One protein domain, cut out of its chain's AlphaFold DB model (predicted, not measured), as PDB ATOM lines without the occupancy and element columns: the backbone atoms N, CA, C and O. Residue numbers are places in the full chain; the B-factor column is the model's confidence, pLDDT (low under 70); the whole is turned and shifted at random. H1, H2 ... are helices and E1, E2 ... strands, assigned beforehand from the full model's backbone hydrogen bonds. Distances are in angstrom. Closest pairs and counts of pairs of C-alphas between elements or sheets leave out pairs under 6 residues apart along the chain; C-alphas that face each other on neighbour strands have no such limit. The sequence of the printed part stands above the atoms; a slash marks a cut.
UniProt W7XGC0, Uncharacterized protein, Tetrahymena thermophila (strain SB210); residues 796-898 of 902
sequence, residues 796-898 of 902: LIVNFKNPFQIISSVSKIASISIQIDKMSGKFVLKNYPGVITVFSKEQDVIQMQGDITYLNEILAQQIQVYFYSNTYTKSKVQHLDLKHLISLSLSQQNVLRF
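What this domain is: This is residues 796 to 898 of the 902 residues of an uncharacterized protein of Tetrahymena thermophila (strain SB210) (UniProt W7XGC0). A twisted four-stranded sheet, E3, E4, E1 and E7 in order, has the helix H1 over one face, and a small three-stranded sheet, E2, E5 and E6, lies towards one end of the long axis. The E5 to E6 link, with Tyr 872, makes that end, and the unnamed first stretch, residues 796 to 812, reaches the other. The printed part has 103 residues, in chain order E1 E2 E3 E4 H1 E5 E6 E7; both sheets are antiparallel, and the class is mixed, with 42 residues in named elements, under half. It is compact, radius of gyration of the C-alphas 13.9 A, yet elongated, 49 by 27 by 26 A.

How they stand to each other: E4, residues 845 to 851, and E1, residues 813 to 819, are antiparallel, with N 816 and O 848 2.8 A apart. E3, residues 835 to 839, forms a hairpin with E4; N 838 and O 847 are 2.8 A apart. E7, residues 886 to 889, is the other edge strand, with N 817 and O 887 2.8 A apart. H1, residues 852 to 860, is on this sheet at a height of 8.9 A, along the strands, at 4 degrees to E4 on the local plane; its O i to N i+4 pairs are within hydrogen-bond range. In the small sheet, E5, residues 864 to 867, is the inner strand between E2, residues 825 to 827, with N 826 and O 866 2.9 A apart, and E6, residues 877 to 879, its hairpin partner, with N 865 and O 878 3.1 A apart.

Where its parts are: E1 runs 20.3 A from C-alpha 813 at (-35.521, 1.827, 27.027), E4 19.8 A, E3 12.9 A and H1 11.9 A. E7 ends at C-alpha 889 (-25.341, 1.030, 26.175).

The domain as a whole: The C-alphas of Val 810 and Tyr 872 are the two farthest apart, 48.7 A. The printed part has no cut and no long link. Confidence is low, under 70, at residue 862 and residues 869 to 898.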
ATOM      1  N   LEU A 796     -29.599  -5.690  22.172       82.12
ATOM      2  CA  LEU A 796     -29.300  -4.487  21.404       82.12
ATOM      3  C   LEU A 796     -28.526  -4.819  20.125       82.12
ATOM      4  O   LEU A 796     -27.366  -5.220  20.183       82.12
ATOM      5  N   ILE A 797     -29.159  -4.559  18.985       80.44
ATOM      6  CA  ILE A 797     -28.567  -4.595  17.648       80.44
ATOM      7  C   ILE A 797     -28.414  -3.153  17.157       80.44
ATOM      8  O   ILE A 797     -29.291  -2.313  17.377       80.44
ATOM      9  N   VAL A 798     -27.298  -2.868  16.483       78.00
ATOM     10  CA  VAL A 798     -26.980  -1.553  15.911       78.00
ATOM     11  C   VAL A 798     -26.755  -1.717  14.412       78.00
ATOM     12  O   VAL A 798     -25.903  -2.500  13.999       78.00
ATOM     13  N   ASN A 799     -27.517  -1.004  13.584       77.75
ATOM     14  CA  ASN A 799     -27.471  -1.137  12.131       77.75
ATOM     15  C   ASN A 799     -27.532   0.223  11.421       77.75
ATOM     16  O   ASN A 799     -28.579   0.656  10.941       77.75
ATOM     17  N   PHE A 800     -26.370   0.854  11.245       73.31
ATOM     18  CA  PHE A 800     -26.230   2.111  10.497       73.31
ATOM     19  C   PHE A 800     -26.588   2.020   9.000       73.31
ATOM     20  O   PHE A 800     -26.621   3.049   8.328       73.31
ATOM     21  N   LYS A 801     -26.868   0.824   8.455       75.88
ATOM     22  CA  LYS A 801     -27.390   0.666   7.085       75.88
ATOM     23  C   LYS A 801     -28.907   0.879   7.001       75.88
ATOM     24  O   LYS A 801     -29.408   1.084   5.901       75.88
ATOM     25  N   ASN A 802     -29.633   0.841   8.124       78.25
ATOM     26  CA  ASN A 802     -31.061   1.154   8.182       78.25
ATOM     27  C   ASN A 802     -31.277   2.518   8.870       78.25
ATOM     28  O   ASN A 802     -31.322   2.571  10.099       78.25
ATOM     29  N   PRO A 803     -31.441   3.623   8.116       70.69
ATOM     30  CA  PRO A 803     -31.534   4.964   8.698       70.69
ATOM     31  C   PRO A 803     -32.805   5.195   9.528       70.69
ATOM     32  O   PRO A 803     -32.843   6.142  10.303       70.69
ATOM     33  N   PHE A 804     -33.829   4.344   9.396       76.25
ATOM     34  CA  PHE A 804     -35.082   4.444  10.155       76.25
ATOM     35  C   PHE A 804     -35.095   3.581  11.427       76.25
ATOM     36  O   PHE A 804     -35.984   3.726  12.261       76.25
ATOM     37  N   GLN A 805     -34.126   2.674  11.581       83.12
ATOM     38  CA  GLN A 805     -34.018   1.770  12.726       83.12
ATOM     39  C   GLN A 805     -32.542   1.450  12.991       83.12
ATOM     40  O   GLN A 805     -32.071   0.324  12.811       83.12
ATOM     41  N   ILE A 806     -31.805   2.487  13.386       81.81
ATOM     42  CA  ILE A 806     -30.368   2.437  13.665       81.81
ATOM     43  C   ILE A 806     -30.080   1.584  14.908       81.81
ATOM     44  O   ILE A 806     -29.042   0.925  14.963       81.81
ATOM     45  N   ILE A 807     -30.999   1.549  15.877       83.75
ATOM     46  CA  ILE A 807     -30.953   0.650  17.035       83.75
ATOM     47  C   ILE A 807     -32.247  -0.161  17.177       83.75
ATOM     48  O   ILE A 807     -33.350   0.337  16.948       83.75
ATOM     49  N   SER A 808     -32.135  -1.411  17.616       83.50
ATOM     50  CA  SER A 808     -33.281  -2.236  18.015       83.50
ATOM     51  C   SER A 808     -32.926  -3.094  19.227       83.50
ATOM     52  O   SER A 808     -31.782  -3.509  19.386       83.50
ATOM     53  N   SER A 809     -33.882  -3.321  20.131       84.62
ATOM     54  CA  SER A 809     -33.702  -4.195  21.296       84.62
ATOM     55  C   SER A 809     -35.050  -4.688  21.825       84.62
ATOM     56  O   SER A 809     -36.091  -4.133  21.476       84.62
ATOM     57  N   VAL A 810     -35.036  -5.725  22.669       83.31
ATOM     58  CA  VAL A 810     -36.243  -6.198  23.374       83.31
ATOM     59  C   VAL A 810     -36.606  -5.262  24.537       83.31
ATOM     60  O   VAL A 810     -37.784  -5.035  24.803       83.31
ATOM     61  N   SER A 811     -35.609  -4.656  25.193       79.31
ATOM     62  CA  SER A 811     -35.847  -3.533  26.105       79.31
ATOM     63  C   SER A 811     -36.350  -2.326  25.316       79.31
ATOM     64  O   SER A 811     -35.702  -1.902  24.359       79.31
ATOM     65  N   LYS A 812     -37.462  -1.727  25.757       78.56
ATOM     66  CA  LYS A 812     -37.985  -0.481  25.173       78.56
ATOM     67  C   LYS A 812     -37.112   0.734  25.478       78.56
ATOM     68  O   LYS A 812     -37.112   1.679  24.703       78.56
ATOM     69  N   ILE A 813     -36.367   0.712  26.585       80.94
ATOM     70  CA  ILE A 813     -35.521   1.827  27.027       80.94
ATOM     71  C   ILE A 813     -34.053   1.508  26.730       80.94
ATOM     72  O   ILE A 813     -33.575   0.408  27.025       80.94
ATOM     73  N   ALA A 814     -33.328   2.487  26.191       81.00
ATOM     74  CA  ALA A 814     -31.886   2.424  25.964       81.00
ATOM     75  C   ALA A 814     -31.194   3.733  26.384       81.00
ATOM     76  O   ALA A 814     -31.848   4.753  26.609       81.00
ATOM     77  N   SER A 815     -29.860   3.707  26.480       83.00
ATOM     78  CA  SER A 815     -29.038   4.913  26.597       83.00
ATOM     79  C   SER A 815     -27.931   4.930  25.538       83.00
ATOM     80  O   SER A 815     -27.382   3.900  25.136       83.00
ATOM     81  N   ILE A 816     -27.632   6.126  25.054       82.31
ATOM     82  CA  ILE A 816     -26.672   6.413  23.991       82.31
ATOM     83  C   ILE A 816     -25.720   7.468  24.530       82.31
ATOM     84  O   ILE A 816     -26.181   8.425  25.140       82.31
ATOM     85  N   SER A 817     -24.421   7.326  24.300       83.75
ATOM     86  CA  SER A 817     -23.425   8.349  24.611       83.75
ATOM     87  C   SER A 817     -22.569   8.594  23.374       83.75
ATOM     88  O   SER A 817     -21.840   7.711  22.931       83.75
ATOM     89  N   ILE A 818     -22.682   9.768  22.766       82.00
ATOM     90  CA  ILE A 818     -21.920  10.135  21.570       82.00
ATOM     91  C   ILE A 818     -20.810  11.072  22.021       82.00
ATOM     92  O   ILE A 818     -21.082  12.060  22.704       82.00
ATOM     93  N   GLN A 819     -19.574  10.756  21.646       82.69
ATOM     94  CA  GLN A 819     -18.397  11.546  21.983       82.69
ATOM     95  C   GLN A 819     -17.729  12.035  20.701       82.69
ATOM     96  O   GLN A 819     -17.610  11.299  19.724       82.69
ATOM     97  N   ILE A 820     -17.278  13.282  20.723       76.12
ATOM     98  CA  ILE A 820     -16.401  13.865  19.708       76.12
ATOM     99  C   ILE A 820     -15.083  14.270  20.361       76.12
ATOM    100  O   ILE A 820     -15.000  14.423  21.579       76.12
ATOM    101  N   ASP A 821     -14.038  14.451  19.557       78.81
ATOM    102  CA  ASP A 821     -12.820  15.079  20.056       78.81
ATOM    103  C   ASP A 821     -13.113  16.532  20.464       78.81
ATOM    104  O   ASP A 821     -13.558  17.358  19.660       78.81
ATOM    105  N   LYS A 822     -12.815  16.842  21.724       79.50
ATOM    106  CA  LYS A 822     -12.991  18.163  22.324       79.50
ATOM    107  C   LYS A 822     -12.152  19.271  21.689       79.50
ATOM    108  O   LYS A 822     -12.491  20.441  21.844       79.50
ATOM    109  N   MET A 823     -11.068  18.929  20.988       78.25
ATOM    110  CA  MET A 823     -10.280  19.895  20.214       78.25
ATOM    111  C   MET A 823     -10.902  20.171  18.840       78.25
ATOM    112  O   MET A 823     -10.654  21.226  18.259       78.25
ATOM    113  N   SER A 824     -11.743  19.263  18.341       75.06
ATOM    114  CA  SER A 824     -12.402  19.357  17.035       75.06
ATOM    115  C   SER A 824     -13.741  20.101  17.084       75.06
ATOM    116  O   SER A 824     -14.098  20.792  16.128       75.06
ATOM    117  N   GLY A 825     -14.500  20.008  18.180       78.69
ATOM    118  CA  GLY A 825     -15.784  20.702  18.283       78.69
ATOM    119  C   GLY A 825     -16.530  20.498  19.595       78.69
ATOM    120  O   GLY A 825     -16.001  19.964  20.566       78.69
ATOM    121  N   LYS A 826     -17.792  20.934  19.600       86.25
ATOM    122  CA  LYS A 826     -18.747  20.731  20.693       86.25
ATOM    123  C   LYS A 826     -20.170  20.501  20.182       86.25
ATOM    124  O   LYS A 826     -20.572  21.073  19.165       86.25
ATOM    125  N   PHE A 827     -20.955  19.704  20.894       86.75
ATOM    126  CA  PHE A 827     -22.373  19.506  20.609       86.75
ATOM    127  C   PHE A 827     -23.175  20.793  20.829       86.75
ATOM    128  O   PHE A 827     -22.946  21.550  21.775       86.75
ATOM    129  N   VAL A 828     -24.154  21.035  19.957       84.50
ATOM    130  CA  VAL A 828     -25.108  22.133  20.134       84.50
ATOM    131  C   VAL A 828     -26.132  21.732  21.196       84.50
ATOM    132  O   VAL A 828     -26.797  20.703  21.065       84.50
ATOM    133  N   LEU A 829     -26.284  22.559  22.237       86.31
ATOM    134  CA  LEU A 829     -27.328  22.378  23.249       86.31
ATOM    135  C   LEU A 829     -28.709  22.521  22.598       86.31
ATOM    136  O   LEU A 829     -29.144  23.624  22.266       86.31
ATOM    137  N   LYS A 830     -29.398  21.393  22.432       83.81
ATOM    138  CA  LYS A 830     -30.744  21.291  21.868       83.81
ATOM    139  C   LYS A 830     -31.579  20.380  22.764       83.81
ATOM    140  O   LYS A 830     -31.060  19.409  23.308       83.81
ATOM    141  N   ASN A 831     -32.865  20.694  22.912       82.81
ATOM    142  CA  ASN A 831     -33.817  19.781  23.539       82.81
ATOM    143  C   ASN A 831     -34.228  18.690  22.536       82.81
ATOM    144  O   ASN A 831     -34.565  19.007  21.391       82.81
ATOM    145  N   TYR A 832     -34.227  17.434  22.973       86.56
ATOM    146  CA  TYR A 832     -34.634  16.279  22.180       86.56
ATOM    147  C   TYR A 832     -35.899  15.675  22.813       86.56
ATOM    148  O   TYR A 832     -35.809  15.060  23.875       86.56
ATOM    149  N   PRO A 833     -37.093  15.885  22.223       84.38
ATOM    150  CA  PRO A 833     -38.343  15.363  22.771       84.38
ATOM    151  C   PRO A 833     -38.312  13.842  22.958       84.38
ATOM    152  O   PRO A 833     -37.710  13.124  22.167       84.38
ATOM    153  N   GLY A 834     -38.968  13.351  24.012       84.88
ATOM    154  CA  GLY A 834     -39.080  11.915  24.293       84.88
ATOM    155  C   GLY A 834     -37.852  11.259  24.941       84.88
ATOM    156  O   GLY A 834     -37.944  10.095  25.335       84.88
ATOM    157  N   VAL A 835     -36.729  11.975  25.111       88.31
ATOM    158  CA  VAL A 835     -35.518  11.445  25.765       88.31
ATOM    159  C   VAL A 835     -34.917  12.425  26.776       88.31
ATOM    160  O   VAL A 835     -34.908  13.641  26.591       88.31
ATOM    161  N   ILE A 836     -34.353  11.888  27.855       89.56
ATOM    162  CA  ILE A 836     -33.495  12.626  28.785       89.56
ATOM    163  C   ILE A 836     -32.165  12.878  28.074       89.56
ATOM    164  O   ILE A 836     -31.553  11.930  27.589       89.56
ATOM    165  N   THR A 837     -31.708  14.131  28.026       89.62
ATOM    166  CA  THR A 837     -30.422  14.505  27.417       89.62
ATOM    167  C   THR A 837     -29.513  15.169  28.447       89.62
ATOM    168  O   THR A 837     -29.926  16.103  29.134       89.62
ATOM    169  N   VAL A 838     -28.263  14.716  28.532       90.75
ATOM    170  CA  VAL A 838     -27.206  15.249  29.399       90.75
ATOM    171  C   VAL A 838     -25.982  15.555  28.540       90.75
ATOM    172  O   VAL A 838     -25.609  14.759  27.685       90.75
ATOM    173  N   PHE A 839     -25.340  16.698  28.769       90.31
ATOM    174  CA  PHE A 839     -24.104  17.083  28.085       90.31
ATOM    175  C   PHE A 839     -22.943  17.114  29.081       90.31
ATOM    176  O   PHE A 839     -23.136  17.479  30.244       90.31
ATOM    177  N   SER A 840     -21.733  16.770  28.636       90.38
ATOM    178  CA  SER A 840     -20.525  16.999  29.433       90.38
ATOM    179  C   SER A 840     -20.282  18.494  29.668       90.38
ATOM    180  O   SER A 840     -20.761  19.358  28.929       90.38
ATOM    181  N   LYS A 841     -19.467  18.810  30.681       88.88
ATOM    182  CA  LYS A 841     -19.051  20.189  30.985       88.88
ATOM    183  C   LYS A 841     -18.337  20.867  29.804       88.88
ATOM    184  O   LYS A 841     -18.503  22.068  29.613       88.88
ATOM    185  N   GLU A 842     -17.563  20.108  29.027       86.50
ATOM    186  CA  GLU A 842     -16.836  20.593  27.841       86.50
ATOM    187  C   GLU A 842     -17.696  20.536  26.555       86.50
ATOM    188  O   GLU A 842     -17.274  21.037  25.518       86.50
ATOM    189  N   GLN A 843     -18.932  20.012  26.630       88.88
ATOM    190  CA  GLN A 843     -19.856  19.797  25.502       88.88
ATOM    191  C   GLN A 843     -19.300  18.865  24.401       88.88
ATOM    192  O   GLN A 843     -19.819  18.842  23.289       88.88
ATOM    193  N   ASP A 844     -18.282  18.065  24.716       83.12
ATOM    194  CA  ASP A 844     -17.658  17.036  23.872       83.12
ATOM    195  C   ASP A 844     -18.359  15.664  23.944       83.12
ATOM    196  O   ASP A 844     -18.083  14.781  23.131       83.12
ATOM    197  N   VAL A 845     -19.297  15.486  24.883       86.81
ATOM    198  CA  VAL A 845     -20.143  14.291  25.027       86.81
ATOM    199  C   VAL A 845     -21.611  14.698  25.150       86.81
ATOM    200  O   VAL A 845     -21.951  15.594  25.928       86.81
ATOM    201  N   ILE A 846     -22.488  13.998  24.426       87.50
ATOM    202  CA  ILE A 846     -23.944  14.010  24.618       87.50
ATOM    203  C   ILE A 846     -24.413  12.604  25.006       87.50
ATOM    204  O   ILE A 846     -24.230  11.647  24.254       87.50
ATOM    205  N   GLN A 847     -25.046  12.483  26.170       89.06
ATOM    206  CA  GLN A 847     -25.736  11.275  26.601       89.06
ATOM    207  C   GLN A 847     -27.250  11.458  26.459       89.06
ATOM    208  O   GLN A 847     -27.809  12.446  26.927       89.06
ATOM    209  N   MET A 848     -27.917  10.492  25.837       88.69
ATOM    210  CA  MET A 848     -29.370  10.422  25.694       88.69
ATOM    211  C   MET A 848     -29.895   9.142  26.356       88.69
ATOM    212  O   MET A 848     -29.229   8.105  26.329       88.69
ATOM    213  N   GLN A 849     -31.082   9.186  26.955       89.00
ATOM    214  CA  GLN A 849     -31.758   8.017  27.527       89.00
ATOM    215  C   GLN A 849     -33.274   8.141  27.362       89.00
ATOM    216  O   GLN A 849     -33.859   9.151  27.741       89.00
ATOM    217  N   GLY A 850     -33.925   7.111  26.827       87.00
ATOM    218  CA  GLY A 850     -35.370   7.125  26.597       87.00
ATOM    219  C   GLY A 850     -35.846   5.907  25.816       87.00
ATOM    220  O   GLY A 850     -35.123   4.911  25.720       87.00
ATOM    221  N   ASP A 851     -37.063   5.989  25.278       88.25
ATOM    222  CA  ASP A 851     -37.621   4.932  24.432       88.25
ATOM    223  C   ASP A 851     -36.828   4.810  23.118       88.25
ATOM    224  O   ASP A 851     -36.452   5.813  22.504       88.25
ATOM    225  N   ILE A 852     -36.578   3.575  22.677       86.81
ATOM    226  CA  ILE A 852     -35.859   3.254  21.437       86.81
ATOM    227  C   ILE A 852     -36.518   3.897  20.209       86.81
ATOM    228  O   ILE A 852     -35.818   4.221  19.251       86.81
ATOM    229  N   THR A 853     -37.832   4.127  20.231       89.00
ATOM    230  CA  THR A 853     -38.564   4.808  19.154       89.00
ATOM    231  C   THR A 853     -38.067   6.245  18.988       89.00
ATOM    232  O   THR A 853     -37.540   6.590  17.932       89.00
ATOM    233  N   TYR A 854     -38.107   7.050  20.056       89.25
ATOM    234  CA  TYR A 854     -37.610   8.432  20.031       89.25
ATOM    235  C   TYR A 854     -36.099   8.497  19.795       89.25
ATOM    236  O   TYR A 854     -35.625   9.359  19.060       89.25
ATOM    237  N   LEU A 855     -35.323   7.564  20.355       88.06
ATOM    238  CA  LEU A 855     -33.885   7.493  20.086       88.06
ATOM    239  C   LEU A 855     -33.590   7.223  18.601       88.06
ATOM    240  O   LEU A 855     -32.697   7.860  18.050       88.06
ATOM    241  N   ASN A 856     -34.346   6.349  17.928       87.81
ATOM    242  CA  ASN A 856     -34.218   6.153  16.480       87.81
ATOM    243  C   ASN A 856     -34.625   7.397  15.686       87.81
ATOM    244  O   ASN A 856     -33.906   7.765  14.764       87.81
ATOM    245  N   GLU A 857     -35.713   8.082  16.052       87.75
ATOM    246  CA  GLU A 857     -36.093   9.355  15.421       87.75
ATOM    247  C   GLU A 857     -34.983  10.410  15.546       87.75
ATOM    248  O   GLU A 857     -34.689  11.121  14.585       87.75
ATOM    249  N   ILE A 858     -34.330  10.490  16.710       85.38
ATOM    250  CA  ILE A 858     -33.234  11.432  16.974       85.38
ATOM    251  C   ILE A 858     -31.953  11.050  16.228       85.38
ATOM    252  O   ILE A 858     -31.245  11.949  15.788       85.38
ATOM    253  N   LEU A 859     -31.651   9.756  16.071       81.75
ATOM    254  CA  LEU A 859     -30.504   9.272  15.291       81.75
ATOM    255  C   LEU A 859     -30.734   9.369  13.772       81.75
ATOM    256  O   LEU A 859     -29.779   9.546  13.019       81.75
ATOM    257  N   ALA A 860     -31.984   9.247  13.314       77.81
ATOM    258  CA  ALA A 860     -32.375   9.486  11.925       77.81
ATOM    259  C   ALA A 860     -32.333  10.986  11.582       77.81
ATOM    260  O   ALA A 860     -32.036  11.377  10.451       77.81
ATOM    261  N   GLN A 861     -32.611  11.842  12.570       71.75
ATOM    262  CA  GLN A 861     -32.367  13.277  12.495       71.75
ATOM    263  C   GLN A 861     -30.880  13.597  12.698       71.75
ATOM    264  O   GLN A 861     -30.129  12.911  13.383       71.75
ATOM    265  N   GLN A 862     -30.422  14.690  12.097       67.62
ATOM    266  CA  GLN A 862     -29.006  15.036  12.138       67.62
ATOM    267  C   GLN A 862     -28.633  15.793  13.421       67.62
ATOM    268  O   GLN A 862     -28.902  16.995  13.547       67.62
ATOM    269  N   ILE A 863     -27.949  15.106  14.337       79.00
ATOM    270  CA  ILE A 863     -27.355  15.692  15.547       79.00
ATOM    271  C   ILE A 863     -26.367  16.802  15.150       79.00
ATOM    272  O   ILE A 863     -25.519  16.626  14.270       79.00
ATOM    273  N   GLN A 864     -26.515  17.974  15.771       78.88
ATOM    274  CA  GLN A 864     -25.765  19.179  15.413       78.88
ATOM    275  C   GLN A 864     -24.481  19.316  16.234       78.88
ATOM    276  O   GLN A 864     -24.511  19.344  17.468       78.88
ATOM    277  N   VAL A 865     -23.363  19.486  15.528       77.12
ATOM    278  CA  VAL A 865     -22.045  19.749  16.110       77.12
ATOM    279  C   VAL A 865     -21.515  21.080  15.579       77.12
ATOM    280  O   VAL A 865     -21.583  21.388  14.387       77.12
ATOM    281  N   TYR A 866     -20.995  21.890  16.493       79.19
ATOM    282  CA  TYR A 866     -20.240  23.094  16.189       79.19
ATOM    283  C   TYR A 866     -18.753  22.734  16.164       79.19
ATOM    284  O   TYR A 866     -18.157  22.487  17.211       79.19
ATOM    285  N   PHE A 867     -18.166  22.688  14.971       77.12
ATOM    286  CA  PHE A 867     -16.738  22.427  14.805       77.12
ATOM    287  C   PHE A 867     -15.926  23.716  14.962       77.12
ATOM    288  O   PHE A 867     -16.310  24.774  14.448       77.12
ATOM    289  N   TYR A 868     -14.796  23.629  15.661       75.31
ATOM    290  CA  TYR A 868     -13.844  24.729  15.767       75.31
ATOM    291  C   TYR A 868     -13.049  24.834  14.455       75.31
ATOM    292  O   TYR A 868     -12.539  23.836  13.951       75.31
ATOM    293  N   SER A 869     -12.952  26.031  13.869       59.69
ATOM    294  CA  SER A 869     -12.158  26.243  12.653       59.69
ATOM    295  C   SER A 869     -10.742  26.699  12.998       59.69
ATOM    296  O   SER A 869     -10.565  27.718  13.663       59.69
ATOM    297  N   ASN A 870      -9.729  26.019  12.455       53.19
ATOM    298  CA  ASN A 870      -8.320  26.429  12.576       53.19
ATOM    299  C   ASN A 870      -7.950  27.647  11.697       53.19
ATOM    300  O   ASN A 870      -6.791  28.046  11.643       53.19
ATOM    301  N   THR A 871      -8.920  28.249  11.004       45.97
ATOM    302  CA  THR A 871      -8.750  29.458  10.188       45.97
ATOM    303  C   THR A 871      -9.810  30.509  10.528       45.97
ATOM    304  O   THR A 871     -10.955  30.185  10.855       45.97
ATOM    305  N   TYR A 872      -9.432  31.788  10.435       44.50
ATOM    306  CA  TYR A 872     -10.225  32.969  10.827       44.50
ATOM    307  C   TYR A 872     -11.418  33.298   9.893       44.50
ATOM    308  O   TYR A 872     -11.843  34.447   9.782       44.50
ATOM    309  N   THR A 873     -11.997  32.304   9.218       40.28
ATOM    310  CA  THR A 873     -13.118  32.479   8.280       40.28
ATOM    311  C   THR A 873     -14.293  31.574   8.644       40.28
ATOM    312  O   THR A 873     -14.366  30.441   8.184       40.28
ATOM    313  N   LYS A 874     -15.218  32.131   9.442       44.28
ATOM    314  CA  LYS A 874     -16.548  31.604   9.819       44.28
ATOM    315  C   LYS A 874     -16.605  30.109  10.173       44.28
ATOM    316  O   LYS A 874     -16.803  29.248   9.317       44.28
ATOM    317  N   SER A 875     -16.610  29.846  11.478       44.22
ATOM    318  CA  SER A 875     -17.124  28.600  12.044       44.22
ATOM    319  C   SER A 875     -18.532  28.277  11.523       44.22
ATOM    320  O   SER A 875     -19.343  29.167  11.241       44.22
ATOM    321  N   LYS A 876     -18.823  26.984  11.370       47.78
ATOM    322  CA  LYS A 876     -20.042  26.489  10.724       47.78
ATOM    323  C   LYS A 876     -20.633  25.352  11.552       47.78
ATOM    324  O   LYS A 876     -19.938  24.383  11.843       47.78
ATOM    325  N   VAL A 877     -21.917  25.458  11.895       48.56
ATOM    326  CA  VAL A 877     -22.680  24.314  12.417       48.56
ATOM    327  C   VAL A 877     -22.792  23.289  11.294       48.56
ATOM    328  O   VAL A 877     -23.200  23.634  10.182       48.56
ATOM    329  N   GLN A 878     -22.403  22.049  11.573       55.47
ATOM    330  CA  GLN A 878     -22.537  20.939  10.638       55.47
ATOM    331  C   GLN A 878     -23.340  19.802  11.269       55.47
ATOM    332  O   GLN A 878     -23.547  19.728  12.484       55.47
ATOM    333  N   HIS A 879     -23.821  18.935  10.393       52.22
ATOM    334  CA  HIS A 879     -24.600  17.758  10.720       52.22
ATOM    335  C   HIS A 879     -23.673  16.545  10.753       52.22
ATOM    336  O   HIS A 879     -22.890  16.350   9.824       52.22
ATOM    337  N   LEU A 880     -23.730  15.760  11.829       50.97
ATOM    338  CA  LEU A 880     -22.828  14.628  12.032       50.97
ATOM    339  C   LEU A 880     -23.294  13.402  11.220       50.97
ATOM    340  O   LEU A 880     -24.431  12.966  11.395       50.97
ATOM    341  N   ASP A 881     -22.433  12.822  10.371       51.91
ATOM    342  CA  ASP A 881     -22.645  11.453   9.862       51.91
ATOM    343  C   ASP A 881     -22.220  10.474  10.967       51.91
ATOM    344  O   ASP A 881     -21.088  10.497  11.453       51.91
ATOM    345  N   LEU A 882     -23.166   9.659  11.422       54.66
ATOM    346  CA  LEU A 882     -23.091   8.946  12.696       54.66
ATOM    347  C   LEU A 882     -22.291   7.632  12.649       54.66
ATOM    348  O   LEU A 882     -22.085   7.013  13.693       54.66
ATOM    349  N   LYS A 883     -21.804   7.221  11.471       49.25
ATOM    350  CA  LYS A 883     -21.185   5.901  11.218       49.25
ATOM    351  C   LYS A 883     -19.969   5.535  12.083       49.25
ATOM    352  O   LYS A 883     -19.641   4.354  12.140       49.25
ATOM    353  N   HIS A 884     -19.302   6.499  12.727       44.34
ATOM    354  CA  HIS A 884     -18.001   6.278  13.387       44.34
ATOM    355  C   HIS A 884     -17.836   6.909  14.790       44.34
ATOM    356  O   HIS A 884     -16.728   6.910  15.313       44.34
ATOM    357  N   LEU A 885     -18.891   7.469  15.408       49.09
ATOM    358  CA  LEU A 885     -18.749   8.326  16.615       49.09
ATOM    359  C   LEU A 885     -19.684   8.006  17.794       49.09
ATOM    360  O   LEU A 885     -19.610   8.639  18.849       49.09
ATOM    361  N   ILE A 886     -20.599   7.052  17.638       49.25
ATOM    362  CA  ILE A 886     -21.566   6.718  18.686       49.25
ATOM    363  C   ILE A 886     -20.974   5.673  19.634       49.25
ATOM    364  O   ILE A 886     -20.392   4.692  19.181       49.25
ATOM    365  N   SER A 887     -21.222   5.811  20.938       47.59
ATOM    366  CA  SER A 887     -21.128   4.696  21.880       47.59
ATOM    367  C   SER A 887     -22.502   4.336  22.467       47.59
ATOM    368  O   SER A 887     -23.316   5.208  22.774       47.59
ATOM    369  N   LEU A 888     -22.817   3.041  22.560       49.12
ATOM    370  CA  LEU A 888     -24.174   2.555  22.865       49.12
ATOM    371  C   LEU A 888     -24.202   1.653  24.097       49.12
ATOM    372  O   LEU A 888     -23.353   0.776  24.260       49.12
ATOM    373  N   SER A 889     -25.200   1.840  24.966       45.78
ATOM    374  CA  SER A 889     -25.341   1.030  26.175       45.78
ATOM    375  C   SER A 889     -26.782   0.935  26.674       45.78
ATOM    376  O   SER A 889     -27.379   1.924  27.097       45.78
ATOM    377  N   LEU A 890     -27.311  -0.285  26.783       45.44
ATOM    378  CA  LEU A 890     -28.434  -0.531  27.693       45.44
ATOM    379  C   LEU A 890     -27.989  -0.187  29.133       45.44
ATOM    380  O   LEU A 890     -26.893  -0.579  29.557       45.44
ATOM    381  N   SER A 891     -28.805   0.565  29.871       38.88
ATOM    382  CA  SER A 891     -28.587   0.899  31.287       38.88
ATOM    383  C   SER A 891     -28.705  -0.368  32.150       38.88
ATOM    384  O   SER A 891     -29.728  -1.035  32.053       38.88
ATOM    385  N   GLN A 892     -27.759  -0.791  32.994       33.03
ATOM    386  CA  GLN A 892     -26.408  -0.311  33.338       33.03
ATOM    387  C   GLN A 892     -25.468  -1.535  33.500       33.03
ATOM    388  O   GLN A 892     -25.962  -2.641  33.687       33.03
ATOM    389  N   GLN A 893     -24.133  -1.460  33.438       35.00
ATOM    390  CA  GLN A 893     -23.256  -0.600  32.627       35.00
ATOM    391  C   GLN A 893     -22.369  -1.502  31.738       35.00
ATOM    392  O   GLN A 893     -22.095  -2.643  32.086       35.00
ATOM    393  N   ASN A 894     -22.013  -1.011  30.546       36.09
ATOM    394  CA  ASN A 894     -20.972  -1.488  29.608       36.09
ATOM    395  C   ASN A 894     -21.247  -0.807  28.265       36.09
ATOM    396  O   ASN A 894     -22.412  -0.716  27.861       36.09
ATOM    397  N   VAL A 895     -20.209  -0.308  27.607       36.75
ATOM    398  CA  VAL A 895     -20.320   0.647  26.498       36.75
ATOM    399  C   VAL A 895     -19.771   0.009  25.226       36.75
ATOM    400  O   VAL A 895     -18.585  -0.306  25.176       36.75
ATOM    401  N   LEU A 896     -20.599  -0.138  24.189       35.50
ATOM    402  CA  LEU A 896     -20.109  -0.392  22.831       35.50
ATOM    403  C   LEU A 896     -19.365   0.862  22.375       35.50
ATOM    404  O   LEU A 896     -20.017   1.862  22.095       35.50
ATOM    405  N   ARG A 897     -18.028   0.844  22.342       33.44
ATOM    406  CA  ARG A 897     -17.212   1.945  21.808       33.44
ATOM    407  C   ARG A 897     -16.755   1.610  20.396       33.44
ATOM    408  O   ARG A 897     -15.987   0.670  20.214       33.44
ATOM    409  N   PHE A 898     -17.163   2.417  19.424       34.09
ATOM    410  CA  PHE A 898     -16.527   2.434  18.112       34.09
ATOM    411  C   PHE A 898     -15.336   3.398  18.187       34.09
ATOM    412  O   PHE A 898     -15.514   4.584  18.454       34.09
TER     413      PHE A 898